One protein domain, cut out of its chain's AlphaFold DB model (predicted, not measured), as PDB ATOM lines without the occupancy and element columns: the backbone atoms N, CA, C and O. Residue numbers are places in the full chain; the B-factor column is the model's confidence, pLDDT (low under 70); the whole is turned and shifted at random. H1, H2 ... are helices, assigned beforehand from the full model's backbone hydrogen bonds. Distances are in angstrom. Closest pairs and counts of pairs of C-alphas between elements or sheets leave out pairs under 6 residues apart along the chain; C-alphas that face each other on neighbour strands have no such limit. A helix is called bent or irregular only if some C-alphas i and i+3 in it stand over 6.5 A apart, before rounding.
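Overview. This is residues 682 to 853 and 864 to 887 of the 887 residues of the protein "E3 ubiquitin-protein ligase UBR4" of Amphibalanus amphitrite (UniProt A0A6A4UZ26). Five helices, H1 to H5, stand in an up-and-down bundle, partly aligned and partly crossed, with H3 nearest the middle. H6 crosses H1 and H3 on one side of this bundle, while short H7 touches no helix and lies among long loops, near the unnamed tail of residues 864 to 887. The printed part has 196 residues with seven named helices, H1 to H7 in that order, and no named strand; the class is all helix. The whole is compact, with a radius of gyration of the C-alphas of 17.1 A and spans of 51 by 44 by 40 A.

Along the chain. Residues 682 to 697 hold no named element. H1 is residues 698 to 713, 22.2 A long, beginning at C-alpha 698 (19.970, 22.546, 4.366). H2, residues 717 to 742, is the longest helix by residues, 37.1 A. H3 is residues 754 to 766. H4, residues 769 to 791, measures 34.8 A and ends at C-alpha 791 (1.822, 52.334, -2.950); it has a kink of 27 degrees near residue 785 and is irregular, with C-alphas 785 and 788 7.1 A apart. H5 is residues 796 to 814, 26.9 A. H6 is residues 821 to 832, and H7, residues 846 to 852, ends at C-alpha 852 (12.962, 34.519, -16.582).

Arrangement. H2 and H3 are the hubs, touching four helices each. H1 and H2 form a helical hairpin, closest at the C-alphas of Gln 712 and Arg 719, 4.5 A. H2 and H3 form another, at a steep tilt of 44 degrees, closest at the C-alphas of Thr 726 and Leu 763, 6.5 A. H2 and H4 touch and run the same way at a shallow tilt of 9 degrees; their closest C-alphas, Ser 738 and Val 782, are 6.1 A apart. H4 and H5 form a third hairpin, at a shallow tilt of 33 degrees, only just short of steep, closest at the C-alphas of Cys 779 and Phe 809, 6.6 A. H6 touches H3 at a steep tilt of 57 degrees, closest at the C-alphas of Gln 758 and Val 827, 6.1 A. In H1, H2, H3, H5 and H6 every O i to N i+4 pair is within hydrogen-bond range; H4 has 15 of 19, and H7 has 0 of 3, with 1 of 4 O i to N i+3 pairs.

Size, cuts and confidence. The C-alphas farthest apart, Gly 716 and Gly 853, are 53.0 A apart. Residues 854 to 863 are not printed; C-alphas 853 and 864 are 9.6 A apart across this cut. Residues 843 to 844 pair antiparallel with residues 868 to 869. The links H2 to H3 and H6 to H7 are long. The mean pLDDT of the printed part is 76.9; 53 residues are under 70, among them 844 to 853 and 872 to 887.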
ATOM      1  N   LEU A 682      21.902  30.481  14.078       88.44
ATOM      2  CA  LEU A 682      20.534  29.955  14.196       88.44
ATOM      3  C   LEU A 682      20.074  29.832  15.656       88.44
ATOM      4  O   LEU A 682      19.228  28.998  15.980       88.44
ATOM      5  N   SER A 683      20.657  30.614  16.566       86.06
ATOM      6  CA  SER A 683      20.252  30.576  17.971       86.06
ATOM      7  C   SER A 683      18.904  31.293  18.157       86.06
ATOM      8  O   SER A 683      18.800  32.481  17.847       86.06
ATOM      9  N   PRO A 684      17.877  30.608  18.694       82.25
ATOM     10  CA  PRO A 684      16.544  31.182  18.892       82.25
ATOM     11  C   PRO A 684      16.508  32.235  20.011       82.25
ATOM     12  O   PRO A 684      15.525  32.958  20.138       82.25
ATOM     13  N   TRP A 685      17.569  32.310  20.820       81.50
ATOM     14  CA  TRP A 685      17.677  33.157  22.009       81.50
ATOM     15  C   TRP A 685      18.478  34.447  21.766       81.50
ATOM     16  O   TRP A 685      18.805  35.147  22.723       81.50
ATOM     17  N   HIS A 686      18.862  34.737  20.516       68.12
ATOM     18  CA  HIS A 686      19.658  35.925  20.193       68.12
ATOM     19  C   HIS A 686      18.971  37.229  20.629       68.12
ATOM     20  O   HIS A 686      17.753  37.367  20.538       68.12
ATOM     21  N   GLN A 687      19.786  38.178  21.106       55.31
ATOM     22  CA  GLN A 687      19.341  39.463  21.647       55.31
ATOM     23  C   GLN A 687      18.644  40.335  20.592       55.31
ATOM     24  O   GLN A 687      18.963  40.300  19.402       55.31
ATOM     25  N   GLU A 688      17.693  41.133  21.075       49.25
ATOM     26  CA  GLU A 688      16.886  42.087  20.318       49.25
ATOM     27  C   GLU A 688      17.757  42.971  19.405       49.25
ATOM     28  O   GLU A 688      18.525  43.802  19.880       49.25
ATOM     29  N   GLY A 689      17.640  42.800  18.081       54.69
ATOM     30  CA  GLY A 689      18.276  43.686  17.094       54.69
ATOM     31  C   GLY A 689      18.934  42.994  15.898       54.69
ATOM     32  O   GLY A 689      19.026  43.616  14.844       54.69
ATOM     33  N   ALA A 690      19.333  41.723  16.012       66.81
ATOM     34  CA  ALA A 690      19.907  40.971  14.891       66.81
ATOM     35  C   ALA A 690      18.823  40.432  13.932       66.81
ATOM     36  O   ALA A 690      17.769  39.964  14.369       66.81
ATOM     37  N   ASP A 691      19.079  40.487  12.622       77.75
ATOM     38  CA  ASP A 691      18.221  39.872  11.597       77.75
ATOM     39  C   ASP A 691      18.325  38.339  11.655       77.75
ATOM     40  O   ASP A 691      19.423  37.785  11.685       77.75
ATOM     41  N   TRP A 692      17.188  37.636  11.592       88.12
ATOM     42  CA  TRP A 692      17.177  36.198  11.308       88.12
ATOM     43  C   TRP A 692      17.652  35.933   9.866       88.12
ATOM     44  O   TRP A 692      17.113  36.557   8.948       88.12
ATOM     45  N   PRO A 693      18.609  35.018   9.620       88.31
ATOM     46  CA  PRO A 693      19.110  34.757   8.270       88.31
ATOM     47  C   PRO A 693      18.034  34.090   7.402       88.31
ATOM     48  O   PRO A 693      17.441  33.094   7.809       88.31
ATOM     49  N   LEU A 694      17.780  34.609   6.194       87.25
ATOM     50  CA  LEU A 694      16.781  34.036   5.277       87.25
ATOM     51  C   LEU A 694      17.349  32.861   4.462       87.25
ATOM     52  O   LEU A 694      16.708  31.812   4.381       87.25
ATOM     53  N   THR A 695      18.573  32.996   3.946       86.56
ATOM     54  CA  THR A 695      19.298  31.945   3.220       86.56
ATOM     55  C   THR A 695      20.118  31.086   4.182       86.56
ATOM     56  O   THR A 695      21.161  31.513   4.682       86.56
ATOM     57  N   VAL A 696      19.684  29.849   4.432       87.69
ATOM     58  CA  VAL A 696      20.384  28.935   5.351       87.69
ATOM     59  C   VAL A 696      20.617  27.586   4.681       87.69
ATOM     60  O   VAL A 696      19.695  27.000   4.120       87.69
ATOM     61  N   SER A 697      21.836  27.043   4.764       85.75
ATOM     62  CA  SER A 697      22.123  25.728   4.175       85.75
ATOM     63  C   SER A 697      21.223  24.630   4.763       85.75
ATOM     64  O   SER A 697      20.978  24.593   5.973       85.75
ATOM     65  N   ALA A 698      20.792  23.678   3.927       84.75
ATOM     66  CA  ALA A 698      19.970  22.546   4.366       84.75
ATOM     67  C   ALA A 698      20.618  21.752   5.519       84.75
ATOM     68  O   ALA A 698      19.922  21.247   6.393       84.75
ATOM     69  N   ARG A 699      21.959  21.692   5.578       85.56
ATOM     70  CA  ARG A 699      22.674  21.029   6.678       85.56
ATOM     71  C   ARG A 699      22.533  21.787   7.999       85.56
ATOM     72  O   ARG A 699      22.257  21.164   9.018       85.56
ATOM     73  N   SER A 700      22.708  23.109   7.995       90.19
ATOM     74  CA  SER A 700      22.525  23.924   9.206       90.19
ATOM     75  C   SER A 700      21.074  23.866   9.697       90.19
ATOM     76  O   SER A 700      20.829  23.754  10.895       90.19
ATOM     77  N   LEU A 701      20.113  23.865   8.767       90.06
ATOM     78  CA  LEU A 701      18.692  23.691   9.071       90.06
ATOM     79  C   LEU A 701      18.381  22.298   9.638       90.06
ATOM     80  O   LEU A 701      17.588  22.193  10.566       90.06
ATOM     81  N   ALA A 702      19.021  21.233   9.144       88.56
ATOM     82  CA  ALA A 702      18.867  19.887   9.700       88.56
ATOM     83  C   ALA A 702      19.362  19.807  11.155       88.56
ATOM     84  O   ALA A 702      18.715  19.178  11.990       88.56
ATOM     85  N   VAL A 703      20.464  20.499  11.482       90.44
ATOM     86  CA  VAL A 703      20.954  20.633  12.864       90.44
ATOM     87  C   VAL A 703      19.932  21.363  13.738       90.44
ATOM     88  O   VAL A 703      19.593  20.868  14.812       90.44
ATOM     89  N   LEU A 704      19.397  22.498  13.271       91.06
ATOM     90  CA  LEU A 704      18.344  23.238  13.977       91.06
ATOM     91  C   LEU A 704      17.110  22.361  14.225       91.06
ATOM     92  O   LEU A 704      16.637  22.268  15.357       91.06
ATOM     93  N   ALA A 705      16.625  21.682  13.184       88.50
ATOM     94  CA  ALA A 705      15.483  20.780  13.266       88.50
ATOM     95  C   ALA A 705      15.714  19.679  14.307       88.50
ATOM     96  O   ALA A 705      14.858  19.440  15.154       88.50
ATOM     97  N   GLN A 706      16.889  19.047  14.291       88.38
ATOM     98  CA  GLN A 706      17.218  17.970  15.217       88.38
ATOM     99  C   GLN A 706      17.293  18.449  16.673       88.38
ATOM    100  O   GLN A 706      16.752  17.778  17.548       88.38
ATOM    101  N   VAL A 707      17.906  19.607  16.949       88.06
ATOM    102  CA  VAL A 707      17.960  20.173  18.312       88.06
ATOM    103  C   VAL A 707      16.555  20.503  18.825       88.06
ATOM    104  O   VAL A 707      16.209  20.152  19.953       88.06
ATOM    105  N   LEU A 708      15.712  21.129  17.995       87.00
ATOM    106  CA  LEU A 708      14.337  21.462  18.376       87.00
ATOM    107  C   LEU A 708      13.496  20.208  18.640       87.00
ATOM    108  O   LEU A 708      12.786  20.158  19.643       87.00
ATOM    109  N   LEU A 709      13.610  19.184  17.790       83.75
ATOM    110  CA  LEU A 709      12.901  17.913  17.959       83.75
ATOM    111  C   LEU A 709      13.353  17.165  19.220       83.75
ATOM    112  O   LEU A 709      12.511  16.709  19.992       83.75
ATOM    113  N   LEU A 710      14.659  17.114  19.497       82.75
ATOM    114  CA  LEU A 710      15.188  16.508  20.725       82.75
ATOM    115  C   LEU A 710      14.657  17.197  21.986       82.75
ATOM    116  O   LEU A 710      14.311  16.526  22.962       82.75
ATOM    117  N   ASN A 711      14.546  18.527  21.958       80.88
ATOM    118  CA  ASN A 711      13.953  19.291  23.054       80.88
ATOM    119  C   ASN A 711      12.458  18.983  23.212       80.88
ATOM    120  O   ASN A 711      11.973  18.885  24.337       80.88
ATOM    121  N   GLN A 712      11.727  18.767  22.113       76.75
ATOM    122  CA  GLN A 712      10.305  18.405  22.145       76.75
ATOM    123  C   GLN A 712      10.042  16.997  22.702       76.75
ATOM    124  O   GLN A 712       9.014  16.789  23.351       76.75
ATOM    125  N   GLU A 713      10.960  16.054  22.480       74.38
ATOM    126  CA  GLU A 713      10.911  14.692  23.031       74.38
ATOM    127  C   GLU A 713      11.307  14.618  24.515       74.38
ATOM    128  O   GLU A 713      11.002  13.634  25.193       74.38
ATOM    129  N   SER A 714      12.003  15.630  25.042       70.06
ATOM    130  CA  SER A 714      12.398  15.680  26.453       70.06
ATOM    131  C   SER A 714      11.180  15.880  27.371       70.06
ATOM    132  O   SER A 714      10.183  16.504  27.011       70.06
ATOM    133  N   THR A 715      11.228  15.346  28.592       62.81
ATOM    134  CA  THR A 715      10.161  15.520  29.589       62.81
ATOM    135  C   THR A 715      10.507  16.666  30.536       62.81
ATOM    136  O   THR A 715      11.543  16.614  31.192       62.81
ATOM    137  N   GLY A 716       9.633  17.669  30.669       69.69
ATOM    138  CA  GLY A 716       9.798  18.770  31.632       69.69
ATOM    139  C   GLY A 716      10.089  20.134  30.976       69.69
ATOM    140  O   GLY A 716       9.458  20.441  29.961       69.69
ATOM    141  N   PRO A 717      10.974  20.978  31.549       67.06
ATOM    142  CA  PRO A 717      11.195  22.358  31.096       67.06
ATOM    143  C   PRO A 717      11.777  22.457  29.675       67.06
ATOM    144  O   PRO A 717      11.414  23.367  28.936       67.06
ATOM    145  N   ASP A 718      12.583  21.487  29.240       68.88
ATOM    146  CA  ASP A 718      13.205  21.487  27.905       68.88
ATOM    147  C   ASP A 718      12.177  21.444  26.762       68.88
ATOM    148  O   ASP A 718      12.359  22.083  25.724       68.88
ATOM    149  N   ARG A 719      11.042  20.761  26.966       74.25
ATOM    150  CA  ARG A 719       9.940  20.706  25.990       74.25
ATOM    151  C   ARG A 719       9.240  22.043  25.825       74.25
ATOM    152  O   ARG A 719       8.847  22.411  24.717       74.25
ATOM    153  N   LEU A 720       9.072  22.764  26.931       70.06
ATOM    154  CA  LEU A 720       8.522  24.115  26.926       70.06
ATOM    155  C   LEU A 720       9.497  25.068  26.226       70.06
ATOM    156  O   LEU A 720       9.073  25.818  25.348       70.06
ATOM    157  N   ASN A 721      10.794  24.943  26.518       78.19
ATOM    158  CA  ASN A 721      11.851  25.720  25.874       78.19
ATOM    159  C   ASN A 721      11.906  25.470  24.358       78.19
ATOM    160  O   ASN A 721      11.986  26.425  23.594       78.19
ATOM    161  N   GLY A 722      11.783  24.221  23.893       79.56
ATOM    162  CA  GLY A 722      11.765  23.896  22.458       79.56
ATOM    163  C   GLY A 722      10.566  24.495  21.706       79.56
ATOM    164  O   GLY A 722      10.703  25.006  20.591       79.56
ATOM    165  N   ARG A 723       9.381  24.497  22.328       81.75
ATOM    166  CA  ARG A 723       8.180  25.144  21.766       81.75
ATOM    167  C   ARG A 723       8.285  26.666  21.778       81.75
ATOM    168  O   ARG A 723       7.899  27.311  20.806       81.75
ATOM    169  N   GLN A 724       8.828  27.240  22.849       85.19
ATOM    170  CA  GLN A 724       9.088  28.674  22.938       85.19
ATOM    171  C   GLN A 724      10.107  29.116  21.882       85.19
ATOM    172  O   GLN A 724       9.847  30.071  21.158       85.19
ATOM    173  N   ALA A 725      11.204  28.375  21.724       86.88
ATOM    174  CA  ALA A 725      12.195  28.598  20.679       86.88
ATOM    175  C   ALA A 725      11.564  28.570  19.280       86.88
ATOM    176  O   ALA A 725      11.846  29.436  18.460       86.88
ATOM    177  N   THR A 726      10.646  27.633  19.025       88.94
ATOM    178  CA  THR A 726       9.919  27.556  17.749       88.94
ATOM    179  C   THR A 726       9.091  28.817  17.474       88.94
ATOM    180  O   THR A 726       9.134  29.358  16.370       88.94
ATOM    181  N   ALA A 727       8.360  29.316  18.476       87.75
ATOM    182  CA  ALA A 727       7.598  30.557  18.348       87.75
ATOM    183  C   ALA A 727       8.512  31.784  18.148       87.75
ATOM    184  O   ALA A 727       8.192  32.662  17.346       87.75
ATOM    185  N   LEU A 728       9.666  31.823  18.825       89.19
ATOM    186  CA  LEU A 728      10.660  32.888  18.666       89.19
ATOM    187  C   LEU A 728      11.252  32.907  17.253       89.19
ATOM    188  O   LEU A 728      11.282  33.969  16.638       89.19
ATOM    189  N   ILE A 729      11.627  31.748  16.700       91.31
ATOM    190  CA  ILE A 729      12.133  31.623  15.321       91.31
ATOM    191  C   ILE A 729      11.120  32.187  14.318       91.31
ATOM    192  O   ILE A 729      11.487  32.984  13.453       91.31
ATOM    193  N   TRP A 730       9.838  31.836  14.468       92.31
ATOM    194  CA  TRP A 730       8.761  32.390  13.646       92.31
ATOM    195  C   TRP A 730       8.669  33.911  13.762       92.31
ATOM    196  O   TRP A 730       8.652  34.603  12.745       92.31
ATOM    197  N   SER A 731       8.666  34.442  14.988       90.38
ATOM    198  CA  SER A 731       8.591  35.887  15.213       90.38
ATOM    199  C   SER A 731       9.786  36.634  14.604       90.38
ATOM    200  O   SER A 731       9.602  37.656  13.943       90.38
ATOM    201  N   SER A 732      11.001  36.098  14.743       90.56
ATOM    202  CA  SER A 732      12.225  36.687  14.198       90.56
ATOM    203  C   SER A 732      12.243  36.644  12.671       90.56
ATOM    204  O   SER A 732      12.547  37.655  12.044       90.56
ATOM    205  N   CYS A 733      11.837  35.526  12.059       90.94
ATOM    206  CA  CYS A 733      11.735  35.404  10.603       90.94
ATOM    207  C   CYS A 733      10.705  36.387  10.015       90.94
ATOM    208  O   CYS A 733      11.014  37.110   9.065       90.94
ATOM    209  N   LEU A 734       9.514  36.485  10.616       92.12
ATOM    210  CA  LEU A 734       8.476  37.436  10.198       92.12
ATOM    211  C   LEU A 734       8.934  38.894  10.355       92.12
ATOM    212  O   LEU A 734       8.683  39.718   9.474       92.12
ATOM    213  N   ASN A 735       9.646  39.212  11.439       90.25
ATOM    214  CA  ASN A 735      10.226  40.537  11.652       90.25
ATOM    215  C   ASN A 735      11.302  40.872  10.612       90.25
ATOM    216  O   ASN A 735      11.309  41.993  10.099       90.25
ATOM    217  N   THR A 736      12.166  39.918  10.249       90.00
ATOM    218  CA  THR A 736      13.154  40.115   9.181       90.00
ATOM    219  C   THR A 736      12.482  40.319   7.827       90.00
ATOM    220  O   THR A 736      12.824  41.274   7.135       90.00
ATOM    221  N   LEU A 737      11.484  39.504   7.457       89.50
ATOM    222  CA  LEU A 737      10.717  39.710   6.221       89.50
ATOM    223  C   LEU A 737      10.042  41.088   6.214       89.50
ATOM    224  O   LEU A 737      10.155  41.822   5.236       89.50
ATOM    225  N   SER A 738       9.416  41.491   7.327       90.69
ATOM    226  CA  SER A 738       8.831  42.829   7.486       90.69
ATOM    227  C   SER A 738       9.863  43.932   7.240       90.69
ATOM    228  O   SER A 738       9.607  44.858   6.471       90.69
ATOM    229  N   ARG A 739      11.046  43.825   7.858       88.81
ATOM    230  CA  ARG A 739      12.140  44.796   7.726       88.81
ATOM    231  C   ARG A 739      12.680  44.851   6.294       88.81
ATOM    232  O   ARG A 739      12.846  45.951   5.778       88.81
ATOM    233  N   ARG A 740      12.886  43.707   5.632       86.81
ATOM    234  CA  ARG A 740      13.376  43.624   4.240       86.81
ATOM    235  C   ARG A 740      12.377  44.211   3.238       86.81
ATOM    236  O   ARG A 740      12.775  44.961   2.356       86.81
ATOM    237  N   ILE A 741      11.075  43.975   3.424       87.25
ATOM    238  CA  ILE A 741      10.016  44.563   2.582       87.25
ATOM    239  C   ILE A 741       9.944  46.095   2.756       87.25
ATOM    240  O   ILE A 741       9.702  46.828   1.789       87.25
ATOM    241  N   LEU A 742      10.151  46.590   3.981       86.75
ATOM    242  CA  LEU A 742      10.103  48.019   4.316       86.75
ATOM    243  C   LEU A 742      11.420  48.765   4.046       86.75
ATOM    244  O   LEU A 742      11.392  49.992   3.956       86.75
ATOM    245  N   SER A 743      12.545  48.059   3.919       82.25
ATOM    246  CA  SER A 743      13.851  48.664   3.651       82.25
ATOM    247  C   SER A 743      13.868  49.354   2.287       82.25
ATOM    248  O   SER A 743      13.373  48.826   1.289       82.25
ATOM    249  N   THR A 744      14.443  50.556   2.248       67.00
ATOM    250  CA  THR A 744      14.663  51.338   1.022       67.00
ATOM    251  C   THR A 744      16.073  51.171   0.461       67.00
ATOM    252  O   THR A 744      16.362  51.719  -0.598       67.00
ATOM    253  N   ALA A 745      16.957  50.469   1.175       63.88
ATOM    254  CA  ALA A 745      18.308  50.168   0.721       63.88
ATOM    255  C   ALA A 745      18.303  48.887  -0.129       63.88
ATOM    256  O   ALA A 745      17.714  47.885   0.285       63.88
ATOM    257  N   ASP A 746      18.978  48.912  -1.283       56.53
ATOM    258  CA  ASP A 746      19.316  47.719  -2.080       56.53
ATOM    259  C   ASP A 746      20.421  46.920  -1.360       56.53
ATOM    260  O   ASP A 746      21.552  46.789  -1.826       56.53
ATOM    261  N   GLU A 747      20.116  46.440  -0.155       56.62
ATOM    262  CA  GLU A 747      20.941  45.443   0.521       56.62
ATOM    263  C   GLU A 747      20.766  44.071  -0.138       56.62
ATOM    264  O   GLU A 747      19.778  43.841  -0.838       56.62
ATOM    265  N   SER A 748      21.738  43.176   0.083       55.16
ATOM    266  CA  SER A 748      21.831  41.837  -0.516       55.16
ATOM    267  C   SER A 748      20.465  41.174  -0.731       55.16
ATOM    268  O   SER A 748      19.625  41.100   0.169       55.16
ATOM    269  N   ALA A 749      20.245  40.685  -1.954       60.75
ATOM    270  CA  ALA A 749      19.021  40.011  -2.381       60.75
ATOM    271  C   ALA A 749      18.921  38.582  -1.808       60.75
ATOM    272  O   ALA A 749      18.724  37.620  -2.547       60.75
ATOM    273  N   ASP A 750      19.078  38.437  -0.493       73.50
ATOM    274  CA  ASP A 750      18.992  37.148   0.188       73.50
ATOM    275  C   ASP A 750      17.522  36.700   0.244       73.50
ATOM    276  O   ASP A 750      16.672  37.356   0.854       73.50
ATOM    277  N   ASP A 751      17.205  35.587  -0.418       82.69
ATOM    278  CA  ASP A 751      15.861  34.999  -0.478       82.69
ATOM    279  C   ASP A 751      15.643  33.928   0.610       82.69
ATOM    280  O   ASP A 751      16.575  33.323   1.133       82.69
ATOM    281  N   LEU A 752      14.384  33.647   0.944       87.56
ATOM    282  CA  LEU A 752      14.023  32.513   1.787       87.56
ATOM    283  C   LEU A 752      14.066  31.217   0.965       87.56
ATOM    284  O   LEU A 752      13.185  30.957   0.134       87.56
ATOM    285  N   ASN A 753      15.061  30.369   1.226       86.50
ATOM    286  CA  ASN A 753      15.195  29.101   0.518       86.50
ATOM    287  C   ASN A 753      14.072  28.105   0.858       86.50
ATOM    288  O   ASN A 753      13.510  28.100   1.955       86.50
ATOM    289  N   VAL A 754      13.763  27.233  -0.108       86.25
ATOM    290  CA  VAL A 754      12.665  26.252  -0.051       86.25
ATOM    291  C   VAL A 754      12.740  25.386   1.206       86.25
ATOM    292  O   VAL A 754      11.743  25.209   1.901       86.25
ATOM    293  N   GLU A 755      13.925  24.863   1.519       87.25
ATOM    294  CA  GLU A 755      14.146  23.966   2.654       87.25
ATOM    295  C   GLU A 755      13.875  24.661   3.993       87.25
ATOM    296  O   GLU A 755      13.367  24.044   4.930       87.25
ATOM    297  N   HIS A 756      14.170  25.960   4.077       90.00
ATOM    298  CA  HIS A 756      13.906  26.770   5.261       90.00
ATOM    299  C   HIS A 756      12.412  27.036   5.425       90.00
ATOM    300  O   HIS A 756      11.880  26.827   6.513       90.00
ATOM    301  N   ALA A 757      11.710  27.400   4.346       90.50
ATOM    302  CA  ALA A 757      10.255  27.544   4.368       90.50
ATOM    303  C   ALA A 757       9.559  26.229   4.774       90.50
ATOM    304  O   ALA A 757       8.689  26.228   5.643       90.50
ATOM    305  N   GLN A 758       9.990  25.096   4.210       90.25
ATOM    306  CA  GLN A 758       9.482  23.764   4.560       90.25
ATOM    307  C   GLN A 758       9.720  23.429   6.041       90.25
ATOM    308  O   GLN A 758       8.808  22.942   6.712       90.25
ATOM    309  N   LEU A 759      10.906  23.738   6.580       91.25
ATOM    310  CA  LEU A 759      11.189  23.548   8.003       91.25
ATOM    311  C   LEU A 759      10.310  24.442   8.889       91.25
ATOM    312  O   LEU A 759       9.756  23.951   9.869       91.25
ATOM    313  N   LEU A 760      10.144  25.727   8.557       92.69
ATOM    314  CA  LEU A 760       9.286  26.642   9.320       92.69
ATOM    315  C   LEU A 760       7.851  26.112   9.404       92.69
ATOM    316  O   LEU A 760       7.275  26.060  10.492       92.69
ATOM    317  N   LEU A 761       7.289  25.653   8.282       92.50
ATOM    318  CA  LEU A 761       5.945  25.073   8.241       92.50
ATOM    319  C   LEU A 761       5.836  23.769   9.037       92.50
ATOM    320  O   LEU A 761       4.838  23.541   9.719       92.50
ATOM    321  N   PHE A 762       6.862  22.923   8.993       90.94
ATOM    322  CA  PHE A 762       6.920  21.728   9.830       90.94
ATOM    323  C   PHE A 762       6.939  22.087  11.321       90.94
ATOM    324  O   PHE A 762       6.184  21.527  12.115       90.94
ATOM    325  N   LEU A 763       7.729  23.093  11.695       90.38
ATOM    326  CA  LEU A 763       7.792  23.611  13.056       90.38
ATOM    327  C   LEU A 763       6.474  24.271  13.494       90.38
ATOM    328  O   LEU A 763       6.061  24.078  14.637       90.38
ATOM    329  N   PHE A 764       5.762  24.975  12.608       92.31
ATOM    330  CA  PHE A 764       4.418  25.502  12.883       92.31
ATOM    331  C   PHE A 764       3.456  24.389  13.301       92.31
ATOM    332  O   PHE A 764       2.706  24.536  14.265       92.31
ATOM    333  N   HIS A 765       3.530  23.237  12.638       90.56
ATOM    334  CA  HIS A 765       2.698  22.085  12.971       90.56
ATOM    335  C   HIS A 765       3.065  21.400  14.290       90.56
ATOM    336  O   HIS A 765       2.220  20.708  14.854       90.56
ATOM    337  N   SER A 766       4.260  21.660  14.832       87.25
ATOM    338  CA  SER A 766       4.679  21.194  16.164       87.25
ATOM    339  C   SER A 766       4.163  22.059  17.331       87.25
ATOM    340  O   SER A 766       4.242  21.651  18.496       87.25
ATOM    341  N   LEU A 767       3.627  23.250  17.034       88.25
ATOM    342  CA  LEU A 767       3.062  24.175  18.018       88.25
ATOM    343  C   LEU A 767       1.655  23.755  18.465       88.25
ATOM    344  O   LEU A 767       0.900  23.121  17.729       88.25
ATOM    345  N   GLU A 768       1.265  24.170  19.669       86.75
ATOM    346  CA  GLU A 768      -0.117  24.014  20.138       86.75
ATOM    347  C   GLU A 768      -1.058  25.011  19.454       86.75
ATOM    348  O   GLU A 768      -0.632  26.078  19.016       86.75
ATOM    349  N   LEU A 769      -2.362  24.715  19.412       88.00
ATOM    350  CA  LEU A 769      -3.347  25.519  18.676       88.00
ATOM    351  C   LEU A 769      -3.312  27.017  19.029       88.00
ATOM    352  O   LEU A 769      -3.386  27.864  18.141       88.00
ATOM    353  N   MET A 770      -3.156  27.362  20.313       89.31
ATOM    354  CA  MET A 770      -3.066  28.766  20.733       89.31
ATOM    355  C   MET A 770      -1.786  29.445  20.232       89.31
ATOM    356  O   MET A 770      -1.833  30.598  19.821       89.31
ATOM    357  N   GLN A 771      -0.665  28.723  20.195       88.94
ATOM    358  CA  GLN A 771       0.594  29.227  19.646       88.94
ATOM    359  C   GLN A 771       0.527  29.347  18.117       88.94
ATOM    360  O   GLN A 771       0.970  30.357  17.575       88.94
ATOM    361  N   LYS A 772      -0.101  28.380  17.426       91.81
ATOM    362  CA  LYS A 772      -0.395  28.469  15.983       91.81
ATOM    363  C   LYS A 772      -1.216  29.722  15.670       91.81
ATOM    364  O   LYS A 772      -0.874  30.470  14.759       91.81
ATOM    365  N   LYS A 773      -2.251  30.001  16.475       90.75
ATOM    366  CA  LYS A 773      -3.060  31.225  16.363       90.75
ATOM    367  C   LYS A 773      -2.214  32.485  16.549       90.75
ATOM    368  O   LYS A 773      -2.374  33.425  15.778       90.75
ATOM    369  N   THR A 774      -1.312  32.514  17.531       92.50
ATOM    370  CA  THR A 774      -0.401  33.650  17.738       92.50
ATOM    371  C   THR A 774       0.492  33.893  16.522       92.50
ATOM    372  O   THR A 774       0.558  35.026  16.060       92.50
ATOM    373  N   VAL A 775       1.126  32.854  15.970       93.50
ATOM    374  CA  VAL A 775       1.989  32.979  14.779       93.50
ATOM    375  C   VAL A 775       1.193  33.448  13.556       93.50
ATOM    376  O   VAL A 775       1.637  34.340  12.835       93.50
ATOM    377  N   LEU A 776      -0.015  32.912  13.347       93.94
ATOM    378  CA  LEU A 776      -0.893  33.329  12.251       93.94
ATOM    379  C   LEU A 776      -1.283  34.813  12.358       93.94
ATOM    380  O   LEU A 776      -1.232  35.534  11.362       93.94
ATOM    381  N   LEU A 777      -1.643  35.275  13.562       94.06
ATOM    382  CA  LEU A 777      -1.969  36.682  13.810       94.06
ATOM    383  C   LEU A 777      -0.749  37.588  13.625       94.06
ATOM    384  O   LEU A 777      -0.864  38.609  12.960       94.06
ATOM    385  N   GLN A 778       0.430  37.181  14.108       93.69
ATOM    386  CA  GLN A 778       1.680  37.911  13.863       93.69
ATOM    387  C   GLN A 778       1.971  38.051  12.364       93.69
ATOM    388  O   GLN A 778       2.368  39.120  11.906       93.69
ATOM    389  N   CYS A 779       1.747  36.994  11.581       94.81
ATOM    390  CA  CYS A 779       1.906  37.045  10.131       94.81
ATOM    391  C   CYS A 779       0.914  38.027   9.486       94.81
ATOM    392  O   CYS A 779       1.308  38.814   8.626       94.81
ATOM    393  N   ALA A 780      -0.352  38.024   9.918       94.25
ATOM    394  CA  ALA A 780      -1.364  38.971   9.447       94.25
ATOM    395  C   ALA A 780      -1.011  40.425   9.812       94.25
ATOM    396  O   ALA A 780      -1.101  41.309   8.961       94.25
ATOM    397  N   ASP A 781      -0.538  40.664  11.035       94.19
ATOM    398  CA  ASP A 781      -0.092  41.980  11.494       94.19
ATOM    399  C   ASP A 781       1.089  42.490  10.658       94.19
ATOM    400  O   ASP A 781       1.118  43.659  10.265       94.19
ATOM    401  N   VAL A 782       2.041  41.612  10.314       93.50
ATOM    402  CA  VAL A 782       3.144  41.954   9.405       93.50
ATOM    403  C   VAL A 782       2.623  42.313   8.013       93.50
ATOM    404  O   VAL A 782       3.066  43.322   7.467       93.50
ATOM    405  N   ILE A 783       1.663  41.563   7.460       93.81
ATOM    406  CA  ILE A 783       1.035  41.879   6.163       93.81
ATOM    407  C   ILE A 783       0.377  43.266   6.200       93.81
ATOM    408  O   ILE A 783       0.618  44.086   5.315       93.81
ATOM    409  N   ILE A 784      -0.404  43.562   7.244       93.19
ATOM    410  CA  ILE A 784      -1.057  44.869   7.425       93.19
ATOM    411  C   ILE A 784      -0.010  45.984   7.518       93.19
ATOM    412  O   ILE A 784      -0.164  47.036   6.900       93.19
ATOM    413  N   LYS A 785       1.082  45.746   8.253       91.62
ATOM    414  CA  LYS A 785       2.175  46.705   8.436       91.62
ATOM    415  C   LYS A 785       2.914  47.020   7.133       91.62
ATOM    416  O   LYS A 785       3.315  48.165   6.942       91.62
ATOM    417  N   VAL A 786       3.117  46.035   6.254       90.69
ATOM    418  CA  VAL A 786       3.829  46.236   4.978       90.69
ATOM    419  C   VAL A 786       2.923  46.705   3.838       90.69
ATOM    420  O   VAL A 786       3.428  47.258   2.865       90.69
ATOM    421  N   ALA A 787       1.601  46.557   3.957       88.69
ATOM    422  CA  ALA A 787       0.641  46.943   2.920       88.69
ATOM    423  C   ALA A 787       0.794  48.390   2.394       88.69
ATOM    424  O   ALA A 787       0.709  48.574   1.180       88.69
ATOM    425  N   PRO A 788       1.088  49.422   3.216       86.31
ATOM    426  CA  PRO A 788       1.307  50.780   2.711       86.31
ATOM    427  C   PRO A 788       2.494  50.902   1.741       86.31
ATOM    428  O   PRO A 788       2.496  51.787   0.885       86.31
ATOM    429  N   ALA A 789       3.488  50.011   1.833       80.06
ATOM    430  CA  ALA A 789       4.660  50.026   0.957       80.06
ATOM    431  C   ALA A 789       4.325  49.667  -0.505       80.06
ATOM    432  O   ALA A 789       5.063  50.069  -1.405       80.06
ATOM    433  N   LEU A 790       3.189  48.997  -0.750       76.69
ATOM    434  CA  LEU A 790       2.675  48.672  -2.090       76.69
ATOM    435  C   LEU A 790       2.302  49.912  -2.916       76.69
ATOM    436  O   LEU A 790       2.219  49.831  -4.137       76.69
ATOM    437  N   GLY A 791       2.082  51.063  -2.268       72.56
ATOM    438  CA  GLY A 791       1.822  52.334  -2.950       72.56
ATOM    439  C   GLY A 791       3.068  52.978  -3.574       72.56
ATOM    440  O   GLY A 791       2.952  54.017  -4.220       72.56
ATOM    441  N   SER A 792       4.253  52.391  -3.376       75.88
ATOM    442  CA  SER A 792       5.543  52.873  -3.883       75.88
ATOM    443  C   SER A 792       6.159  51.882  -4.875       75.88
ATOM    444  O   SER A 792       5.866  50.689  -4.821       75.88
ATOM    445  N   ALA A 793       7.028  52.353  -5.778       75.31
ATOM    446  CA  ALA A 793       7.774  51.459  -6.664       75.31
ATOM    447  C   ALA A 793       8.652  50.507  -5.828       75.31
ATOM    448  O   ALA A 793       9.510  50.954  -5.063       75.31
ATOM    449  N   MET A 794       8.417  49.198  -5.946       78.56
ATOM    450  CA  MET A 794       9.148  48.171  -5.201       78.56
ATOM    451  C   MET A 794      10.238  47.546  -6.069       78.56
ATOM    452  O   MET A 794      10.008  47.248  -7.241       78.56
ATOM    453  N   SER A 795      11.418  47.319  -5.489       81.25
ATOM    454  CA  SER A 795      12.469  46.552  -6.154       81.25
ATOM    455  C   SER A 795      12.074  45.066  -6.248       81.25
ATOM    456  O   SER A 795      11.300  44.584  -5.410       81.25
ATOM    457  N   PRO A 796      12.599  44.310  -7.233       80.06
ATOM    458  CA  PRO A 796      12.289  42.887  -7.406       80.06
ATOM    459  C   PRO A 796      12.528  42.041  -6.146       80.06
ATOM    460  O   PRO A 796      11.723  41.165  -5.838       80.06
ATOM    461  N   ALA A 797      13.579  42.343  -5.376       79.19
ATOM    462  CA  ALA A 797      13.866  41.667  -4.112       79.19
ATOM    463  C   ALA A 797      12.735  41.862  -3.088       79.19
ATOM    464  O   ALA A 797      12.238  40.897  -2.517       79.19
ATOM    465  N   ARG A 798      12.232  43.093  -2.926       83.69
ATOM    466  CA  ARG A 798      11.136  43.388  -1.986       83.69
ATOM    467  C   ARG A 798       9.827  42.705  -2.393       83.69
ATOM    468  O   ARG A 798       9.069  42.268  -1.527       83.69
ATOM    469  N   VAL A 799       9.576  42.589  -3.699       85.00
ATOM    470  CA  VAL A 799       8.442  41.821  -4.239       85.00
ATOM    471  C   VAL A 799       8.594  40.337  -3.913       85.00
ATOM    472  O   VAL A 799       7.619  39.705  -3.509       85.00
ATOM    473  N   LEU A 800       9.808  39.790  -4.017       84.50
ATOM    474  CA  LEU A 800      10.103  38.405  -3.658       84.50
ATOM    475  C   LEU A 800       9.831  38.140  -2.170       84.50
ATOM    476  O   LEU A 800       9.073  37.226  -1.855       84.50
ATOM    477  N   HIS A 801      10.340  38.970  -1.251       87.50
ATOM    478  CA  HIS A 801      10.075  38.816   0.190       87.50
ATOM    479  C   HIS A 801       8.584  38.917   0.533       87.50
ATOM    480  O   HIS A 801       8.088  38.148   1.360       87.50
ATOM    481  N   LEU A 802       7.853  39.825  -0.122       89.00
ATOM    482  CA  LEU A 802       6.402  39.923   0.030       89.00
ATOM    483  C   LEU A 802       5.699  38.659  -0.482       89.00
ATOM    484  O   LEU A 802       4.812  38.142   0.195       89.00
ATOM    485  N   ALA A 803       6.112  38.129  -1.634       88.25
ATOM    486  CA  ALA A 803       5.581  36.876  -2.157       88.25
ATOM    487  C   ALA A 803       5.826  35.713  -1.178       88.25
ATOM    488  O   ALA A 803       4.898  34.959  -0.897       88.25
ATOM    489  N   ARG A 804       7.025  35.605  -0.579       89.62
ATOM    490  CA  ARG A 804       7.324  34.597   0.461       89.62
ATOM    491  C   ARG A 804       6.384  34.712   1.660       89.62
ATOM    492  O   ARG A 804       5.834  33.703   2.095       89.62
ATOM    493  N   LEU A 805       6.162  35.929   2.162       92.00
ATOM    494  CA  LEU A 805       5.247  36.190   3.278       92.00
ATOM    495  C   LEU A 805       3.813  35.740   2.958       92.00
ATOM    496  O   LEU A 805       3.176  35.077   3.777       92.00
ATOM    497  N   LEU A 806       3.314  36.070   1.764       91.00
ATOM    498  CA  LEU A 806       1.963  35.704   1.336       91.00
ATOM    499  C   LEU A 806       1.803  34.193   1.143       91.00
ATOM    500  O   LEU A 806       0.797  33.641   1.579       91.00
ATOM    501  N   VAL A 807       2.800  33.513   0.569       89.69
ATOM    502  CA  VAL A 807       2.779  32.051   0.386       89.69
ATOM    503  C   VAL A 807       2.788  31.320   1.737       89.69
ATOM    504  O   VAL A 807       2.057  30.344   1.915       89.69
ATOM    505  N   LEU A 808       3.566  31.803   2.716       92.56
ATOM    506  CA  LEU A 808       3.538  31.266   4.084       92.56
ATOM    507  C   LEU A 808       2.167  31.480   4.742       92.56
ATOM    508  O   LEU A 808       1.626  30.556   5.351       92.56
ATOM    509  N   PHE A 809       1.585  32.674   4.596       93.00
ATOM    510  CA  PHE A 809       0.262  32.990   5.135       93.00
ATOM    511  C   PHE A 809      -0.842  32.124   4.519       93.00
ATOM    512  O   PHE A 809      -1.629  31.521   5.249       93.00
ATOM    513  N   GLU A 810      -0.873  32.004   3.189       91.06
ATOM    514  CA  GLU A 810      -1.825  31.167   2.453       91.06
ATOM    515  C   GLU A 810      -1.774  29.712   2.929       91.06
ATOM    516  O   GLU A 810      -2.816  29.111   3.209       91.06
ATOM    517  N   TYR A 811      -0.566  29.161   3.088       92.19
ATOM    518  CA  TYR A 811      -0.391  27.812   3.613       92.19
ATOM    519  C   TYR A 811      -0.964  27.664   5.030       92.19
ATOM    520  O   TYR A 811      -1.703  26.710   5.282       92.19
ATOM    521  N   MET A 812      -0.641  28.586   5.948       92.25
ATOM    522  CA  MET A 812      -1.090  28.512   7.347       92.25
ATOM    523  C   MET A 812      -2.612  28.622   7.476       92.25
ATOM    524  O   MET A 812      -3.202  27.938   8.310       92.25
ATOM    525  N   VAL A 813      -3.258  29.449   6.646       90.44
ATOM    526  CA  VAL A 813      -4.725  29.575   6.622       90.44
ATOM    527  C   VAL A 813      -5.374  28.279   6.134       90.44
ATOM    528  O   VAL A 813      -6.349  27.830   6.732       90.44
ATOM    529  N   ARG A 814      -4.830  27.658   5.078       87.88
ATOM    530  CA  ARG A 814      -5.354  26.395   4.531       87.88
ATOM    531  C   ARG A 814      -5.116  25.196   5.450       87.88
ATOM    532  O   ARG A 814      -5.962  24.315   5.515       87.88
ATOM    533  N   ASN A 815      -3.988  25.171   6.158       87.50
ATOM    534  CA  ASN A 815      -3.537  24.033   6.959       87.50
ATOM    535  C   ASN A 815      -3.264  24.454   8.413       87.50
ATOM    536  O   ASN A 815      -2.138  24.358   8.894       87.50
ATOM    537  N   LEU A 816      -4.283  24.953   9.121       88.12
ATOM    538  CA  LEU A 816      -4.132  25.396  10.516       88.12
ATOM    539  C   LEU A 816      -4.007  24.221  11.502       88.12
ATOM    540  O   LEU A 816      -3.229  24.282  12.458       88.12
ATOM    541  N   TYR A 817      -4.797  23.167  11.292       84.06
ATOM    542  CA  TYR A 817      -4.929  22.059  12.239       84.06
ATOM    543  C   TYR A 817      -3.827  21.019  12.051       84.06
ATOM    544  O   TYR A 817      -2.951  20.917  12.914       84.06
ATOM    545  N   ASP A 818      -3.836  20.326  10.912       83.62
ATOM    546  CA  ASP A 818      -2.959  19.187  10.643       83.62
ATOM    547  C   ASP A 818      -1.970  19.453   9.508       83.62
ATOM    548  O   ASP A 818      -2.237  20.216   8.572       83.62
ATOM    549  N   ALA A 819      -0.809  18.799   9.597       86.94
ATOM    550  CA  ALA A 819       0.199  18.833   8.551       86.94
ATOM    551  C   ALA A 819      -0.222  17.930   7.378       86.94
ATOM    552  O   ALA A 819      -0.461  16.738   7.588       86.94
ATOM    553  N   PRO A 820      -0.264  18.443   6.139       87.12
ATOM    554  CA  PRO A 820      -0.489  17.613   4.970       87.12
ATOM    555  C   PRO A 820       0.703  16.671   4.729       87.12
ATOM    556  O   PRO A 820       1.857  17.024   4.980       87.12
ATOM    557  N   SER A 821       0.433  15.471   4.204       84.00
ATOM    558  CA  SER A 821       1.442  14.411   4.018       84.00
ATOM    559  C   SER A 821       2.609  14.832   3.123       84.00
ATOM    560  O   SER A 821       3.759  14.526   3.434       84.00
ATOM    561  N   PHE A 822       2.336  15.612   2.071       83.12
ATOM    562  CA  PHE A 822       3.370  16.091   1.153       83.12
ATOM    563  C   PHE A 822       4.434  16.947   1.856       83.12
ATOM    564  O   PHE A 822       5.592  16.908   1.455       83.12
ATOM    565  N   LEU A 823       4.085  17.701   2.911       86.56
ATOM    566  CA  LEU A 823       5.060  18.512   3.648       86.56
ATOM    567  C   LEU A 823       6.062  17.609   4.376       86.56
ATOM    568  O   LEU A 823       7.259  17.890   4.384       86.56
ATOM    569  N   ILE A 824       5.581  16.515   4.970       83.94
ATOM    570  CA  ILE A 824       6.424  15.561   5.697       83.94
ATOM    571  C   ILE A 824       7.402  14.890   4.727       83.94
ATOM    572  O   ILE A 824       8.593  14.803   5.025       83.94
ATOM    573  N   ASP A 825       6.928  14.483   3.547       82.50
ATOM    574  CA  ASP A 825       7.771  13.883   2.507       82.50
ATOM    575  C   ASP A 825       8.804  14.875   1.954       82.50
ATOM    576  O   ASP A 825       9.975  14.527   1.783       82.50
ATOM    577  N   GLN A 826       8.408  16.135   1.744       84.44
ATOM    578  CA  GLN A 826       9.302  17.209   1.307       84.44
ATOM    579  C   GLN A 826      10.407  17.495   2.330       84.44
ATOM    580  O   GLN A 826      11.582  17.517   1.969       84.44
ATOM    581  N   VAL A 827      10.059  17.659   3.611       84.69
ATOM    582  CA  VAL A 827      11.039  17.877   4.689       84.69
ATOM    583  C   VAL A 827      11.955  16.665   4.818       84.69
ATOM    584  O   VAL A 827      13.176  16.805   4.893       84.69
ATOM    585  N   ARG A 828      11.394  15.453   4.774       81.38
ATOM    586  CA  ARG A 828      12.186  14.227   4.822       81.38
ATOM    587  C   ARG A 828      13.167  14.145   3.658       81.38
ATOM    588  O   ARG A 828      14.300  13.761   3.895       81.38
ATOM    589  N   SER A 829      12.775  14.496   2.437       78.19
ATOM    590  CA  SER A 829      13.641  14.367   1.261       78.19
ATOM    591  C   SER A 829      14.642  15.510   1.099       78.19
ATOM    592  O   SER A 829      15.781  15.259   0.727       78.19
ATOM    593  N   ASN A 830      14.241  16.756   1.351       79.69
ATOM    594  CA  ASN A 830      15.086  17.923   1.081       79.69
ATOM    595  C   ASN A 830      15.997  18.285   2.255       79.69
ATOM    596  O   ASN A 830      17.068  18.860   2.048       79.69
ATOM    597  N   LEU A 831      15.566  17.971   3.482       77.94
ATOM    598  CA  LEU A 831      16.270  18.347   4.704       77.94
ATOM    599  C   LEU A 831      16.976  17.159   5.370       77.94
ATOM    600  O   LEU A 831      18.132  17.287   5.770       77.94
ATOM    601  N   LEU A 832      16.295  16.013   5.496       70.12
ATOM    602  CA  LEU A 832      16.771  14.874   6.302       70.12
ATOM    603  C   LEU A 832      17.372  13.725   5.476       70.12
ATOM    604  O   LEU A 832      18.210  12.971   5.969       70.12
ATOM    605  N   GLY A 833      16.954  13.572   4.226       63.41
ATOM    606  CA  GLY A 833      17.453  12.592   3.278       63.41
ATOM    607  C   GLY A 833      18.498  13.240   2.386       63.41
ATOM    608  O   GLY A 833      18.281  14.319   1.851       63.41
ATOM    609  N   ARG A 834      19.647  12.598   2.190       54.72
ATOM    610  CA  ARG A 834      20.526  12.974   1.079       54.72
ATOM    611  C   ARG A 834      21.052  11.746   0.364       54.72
ATOM    612  O   ARG A 834      21.923  11.043   0.869       54.72
ATOM    613  N   VAL A 835      20.550  11.570  -0.856       42.44
ATOM    614  CA  VAL A 835      21.327  11.051  -1.979       42.44
ATOM    615  C   VAL A 835      21.892  12.285  -2.699       42.44
ATOM    616  O   VAL A 835      21.109  13.156  -3.083       42.44
ATOM    617  N   PRO A 836      23.220  12.440  -2.835       43.44
ATOM    618  CA  PRO A 836      23.786  13.535  -3.618       43.44
ATOM    619  C   PRO A 836      23.315  13.434  -5.081       43.44
ATOM    620  O   PRO A 836      23.442  12.376  -5.691       43.44
ATOM    621  N   GLY A 837      22.757  14.522  -5.627       45.62
ATOM    622  CA  GLY A 837      22.280  14.601  -7.018       45.62
ATOM    623  C   GLY A 837      20.772  14.399  -7.237       45.62
ATOM    624  O   GLY A 837      20.333  14.442  -8.381       45.62
ATOM    625  N   ALA A 838      19.973  14.198  -6.185       51.44
ATOM    626  CA  ALA A 838      18.513  14.162  -6.312       51.44
ATOM    627  C   ALA A 838      17.929  15.579  -6.471       51.44
ATOM    628  O   ALA A 838      18.315  16.496  -5.741       51.44
ATOM    629  N   GLU A 839      16.990  15.753  -7.406       58.25
ATOM    630  CA  GLU A 839      16.221  16.995  -7.537       58.25
ATOM    631  C   GLU A 839      15.453  17.284  -6.240       58.25
ATOM    632  O   GLU A 839      14.895  16.379  -5.611       58.25
ATOM    633  N   LYS A 840      15.429  18.557  -5.826       66.50
ATOM    634  CA  LYS A 840      14.674  18.978  -4.641       66.50
ATOM    635  C   LYS A 840      13.187  18.695  -4.873       66.50
ATOM    636  O   LYS A 840      12.628  19.103  -5.889       66.50
ATOM    637  N   LEU A 841      12.524  18.062  -3.910       69.31
ATOM    638  CA  LEU A 841      11.077  17.872  -3.928       69.31
ATOM    639  C   LEU A 841      10.384  19.178  -3.529       69.31
ATOM    640  O   LEU A 841      10.282  19.517  -2.351       69.31
ATOM    641  N   TYR A 842       9.905  19.932  -4.506       70.19
ATOM    642  CA  TYR A 842       9.072  21.111  -4.285       70.19
ATOM    643  C   TYR A 842       8.068  21.262  -5.424       70.19
ATOM    644  O   TYR A 842       8.117  20.525  -6.408       70.19
ATOM    645  N   ILE A 843       7.125  22.188  -5.273       74.88
ATOM    646  CA  ILE A 843       6.102  22.453  -6.286       74.88
ATOM    647  C   ILE A 843       6.555  23.691  -7.078       74.88
ATOM    648  O   ILE A 843       6.405  24.802  -6.565       74.88
ATOM    649  N   PRO A 844       7.152  23.542  -8.277       69.19
ATOM    650  CA  PRO A 844       7.641  24.678  -9.058       69.19
ATOM    651  C   PRO A 844       6.489  25.492  -9.657       69.19
ATOM    652  O   PRO A 844       5.503  24.933 -10.150       69.19
ATOM    653  N   CYS A 845       6.642  26.815  -9.687       65.00
ATOM    654  CA  CYS A 845       5.713  27.717 -10.371       65.00
ATOM    655  C   CYS A 845       6.088  27.844 -11.856       65.00
ATOM    656  O   CYS A 845       6.630  28.860 -12.290       65.00
ATOM    657  N   LYS A 846       5.750  26.814 -12.644       57.94
ATOM    658  CA  LYS A 846       6.129  26.674 -14.067       57.94
ATOM    659  C   LYS A 846       5.795  27.887 -14.953       57.94
ATOM    660  O   LYS A 846       6.463  28.108 -15.958       57.94
ATOM    661  N   GLU A 847       4.774  28.668 -14.598       55.31
ATOM    662  CA  GLU A 847       4.359  29.867 -15.340       55.31
ATOM    663  C   GLU A 847       5.373  31.017 -15.219       55.31
ATOM    664  O   GLU A 847       5.632  31.704 -16.207       55.31
ATOM    665  N   MET A 848       6.007  31.191 -14.054       55.88
ATOM    666  CA  MET A 848       6.975  32.272 -13.811       55.88
ATOM    667  C   MET A 848       8.392  31.912 -14.280       55.88
ATOM    668  O   MET A 848       9.102  32.781 -14.787       55.88
ATOM    669  N   ASP A 849       8.771  30.632 -14.218       52.50
ATOM    670  CA  ASP A 849      10.078  30.149 -14.696       52.50
ATOM    671  C   ASP A 849      10.243  30.324 -16.219       52.50
ATOM    672  O   ASP A 849      11.340  30.587 -16.714       52.50
ATOM    673  N   SER A 850       9.142  30.261 -16.978       44.84
ATOM    674  CA  SER A 850       9.144  30.444 -18.438       44.84
ATOM    675  C   SER A 850       9.456  31.879 -18.901       44.84
ATOM    676  O   SER A 850       9.889  32.076 -20.036       44.84
ATOM    677  N   GLY A 851       9.281  32.881 -18.027       43.88
ATOM    678  CA  GLY A 851       9.521  34.299 -18.325       43.88
ATOM    679  C   GLY A 851      10.915  34.815 -17.946       43.88
ATOM    680  O   GLY A 851      11.322  35.869 -18.432       43.88
ATOM    681  N   ALA A 852      11.662  34.087 -17.109       44.78
ATOM    682  CA  ALA A 852      12.962  34.519 -16.582       44.78
ATOM    683  C   ALA A 852      14.172  34.107 -17.453       44.78
ATOM    684  O   ALA A 852      15.265  34.642 -17.284       44.78
ATOM    685  N   GLY A 853      13.995  33.200 -18.424       38.66
ATOM    686  CA  GLY A 853      15.079  32.629 -19.246       38.66
ATOM    687  C   GLY A 853      15.683  33.531 -20.337       38.66
ATOM    688  O   GLY A 853      16.375  33.026 -21.217       38.66
ATOM    689  N   PRO A 864      19.436  32.262  -9.885       53.19
ATOM    690  CA  PRO A 864      18.157  32.896 -10.169       53.19
ATOM    691  C   PRO A 864      17.122  32.529  -9.089       53.19
ATOM    692  O   PRO A 864      17.134  31.404  -8.577       53.19
ATOM    693  N   PRO A 865      16.203  33.451  -8.735       58.62
ATOM    694  CA  PRO A 865      15.207  33.203  -7.700       58.62
ATOM    695  C   PRO A 865      14.346  31.986  -8.059       58.62
ATOM    696  O   PRO A 865      13.732  31.934  -9.122       58.62
ATOM    697  N   CYS A 866      14.293  30.999  -7.159       63.84
ATOM    698  CA  CYS A 866      13.494  29.789  -7.350       63.84
ATOM    699  C   CYS A 866      12.020  30.076  -7.041       63.84
ATOM    700  O   CYS A 866      11.657  30.316  -5.884       63.84
ATOM    701  N   PHE A 867      11.143  30.014  -8.038       73.38
ATOM    702  CA  PHE A 867       9.715  30.218  -7.825       73.38
ATOM    703  C   PHE A 867       9.016  28.911  -7.422       73.38
ATOM    704  O   PHE A 867       9.015  27.928  -8.159       73.38
ATOM    705  N   TYR A 868       8.391  28.897  -6.240       75.94
ATOM    706  CA  TYR A 868       7.763  27.698  -5.683       75.94
ATOM    707  C   TYR A 868       6.433  27.995  -4.988       75.94
ATOM    708  O   TYR A 868       6.248  29.063  -4.404       75.94
ATOM    709  N   SER A 869       5.538  27.007  -5.012       76.44
ATOM    710  CA  SER A 869       4.332  26.934  -4.189       76.44
ATOM    711  C   SER A 869       4.552  25.974  -3.016       76.44
ATOM    712  O   SER A 869       5.291  24.994  -3.121       76.44
ATOM    713  N   LEU A 870       3.885  26.241  -1.891       74.62
ATOM    714  CA  LEU A 870       3.862  25.364  -0.712       74.62
ATOM    715  C   LEU A 870       2.579  24.518  -0.631       74.62
ATOM    716  O   LEU A 870       2.420  23.738   0.302       74.62
ATOM    717  N   THR A 871       1.657  24.654  -1.593       71.25
ATOM    718  CA  THR A 871       0.428  23.845  -1.682       71.25
ATOM    719  C   THR A 871       0.213  23.326  -3.102       71.25
ATOM    720  O   THR A 871       0.549  24.011  -4.072       71.25
ATOM    721  N   HIS A 872      -0.336  22.114  -3.238       65.75
ATOM    722  CA  HIS A 872      -0.805  21.624  -4.533       65.75
ATOM    723  C   HIS A 872      -1.965  22.503  -5.001       65.75
ATOM    724  O   HIS A 872      -2.930  22.712  -4.267       65.75
ATOM    725  N   SER A 873      -1.872  23.011  -6.226       53.28
ATOM    726  CA  SER A 873      -2.991  23.626  -6.927       53.28
ATOM    727  C   SER A 873      -3.952  22.535  -7.401       53.28
ATOM    728  O   SER A 873      -4.121  22.318  -8.599       53.28
ATOM    729  N   ASP A 874      -4.582  21.825  -6.464       44.16
ATOM    730  CA  ASP A 874      -5.766  21.047  -6.800       44.16
ATOM    731  C   ASP A 874      -6.887  22.044  -7.094       44.16
ATOM    732  O   ASP A 874      -7.560  22.583  -6.213       44.16
ATOM    733  N   ASN A 875      -7.043  22.333  -8.385       42.91
ATOM    734  CA  ASN A 875      -8.230  22.961  -8.936       42.91
ATOM    735  C   ASN A 875      -9.438  22.058  -8.630       42.91
ATOM    736  O   ASN A 875      -9.783  21.175  -9.410       42.91
ATOM    737  N   GLY A 876     -10.089  22.322  -7.498       40.72
ATOM    738  CA  GLY A 876     -11.444  21.874  -7.189       40.72
ATOM    739  C   GLY A 876     -11.539  20.882  -6.034       40.72
ATOM    740  O   GLY A 876     -11.329  19.691  -6.225       40.72
ATOM    741  N   GLY A 877     -11.986  21.354  -4.863       39.41
ATOM    742  CA  GLY A 877     -12.724  20.473  -3.948       39.41
ATOM    743  C   GLY A 877     -12.644  20.717  -2.442       39.41
ATOM    744  O   GLY A 877     -13.456  20.125  -1.741       39.41
ATOM    745  N   SER A 878     -11.743  21.546  -1.903       37.56
ATOM    746  CA  SER A 878     -11.735  21.792  -0.450       37.56
ATOM    747  C   SER A 878     -12.592  23.007  -0.091       37.56
ATOM    748  O   SER A 878     -12.261  24.128  -0.486       37.56
ATOM    749  N   ASP A 879     -13.675  22.783   0.660       36.03
ATOM    750  CA  ASP A 879     -14.433  23.837   1.346       36.03
ATOM    751  C   ASP A 879     -13.473  24.790   2.095       36.03
ATOM    752  O   ASP A 879     -12.453  24.340   2.630       36.03
ATOM    753  N   PRO A 880     -13.759  26.106   2.143       38.84
ATOM    754  CA  PRO A 880     -12.918  27.055   2.860       38.84
ATOM    755  C   PRO A 880     -12.807  26.666   4.346       38.84
ATOM    756  O   PRO A 880     -13.808  26.258   4.942       38.84
ATOM    757  N   PRO A 881     -11.621  26.811   4.968       41.94
ATOM    758  CA  PRO A 881     -11.424  26.459   6.368       41.94
ATOM    759  C   PRO A 881     -12.361  27.288   7.253       41.94
ATOM    760  O   PRO A 881     -12.304  28.520   7.276       41.94
ATOM    761  N   ARG A 882     -13.243  26.598   7.980       40.50
ATOM    762  CA  ARG A 882     -14.126  27.179   8.993       40.50
ATOM    763  C   ARG A 882     -13.286  27.537  10.222       40.50
ATOM    764  O   ARG A 882     -12.792  26.665  10.930       40.50
ATOM    765  N   LEU A 883     -13.060  28.834  10.434       37.19
ATOM    766  CA  LEU A 883     -12.237  29.403  11.519       37.19
ATOM    767  C   LEU A 883     -12.886  29.304  12.917       37.19
ATOM    768  O   LEU A 883     -12.344  29.816  13.896       37.19
ATOM    769  N   ASP A 884     -14.044  28.664  13.024       41.22
ATOM    770  CA  ASP A 884     -14.924  28.639  14.190       41.22
ATOM    771  C   ASP A 884     -14.691  27.455  15.149       41.22
ATOM    772  O   ASP A 884     -15.353  27.359  16.181       41.22
ATOM    773  N   GLY A 885     -13.681  26.611  14.912       34.50
ATOM    774  CA  GLY A 885     -13.194  25.669  15.932       34.50
ATOM    775  C   GLY A 885     -14.185  24.576  16.345       34.50
ATOM    776  O   GLY A 885     -14.046  24.010  17.429       34.50
ATOM    777  N   LEU A 886     -15.162  24.260  15.497       31.67
ATOM    778  CA  LEU A 886     -16.093  23.153  15.682       31.67
ATOM    779  C   LEU A 886     -16.198  22.355  14.381       31.67
ATOM    780  O   LEU A 886     -16.934  22.762  13.489       31.67
ATOM    781  N   GLY A 887     -15.477  21.227  14.344       37.09
ATOM    782  CA  GLY A 887     -15.729  20.051  13.493       37.09
ATOM    783  C   GLY A 887     -15.710  20.272  11.992       37.09
ATOM    784  O   GLY A 887     -16.798  20.566  11.450       37.09
TER     785      GLY A 887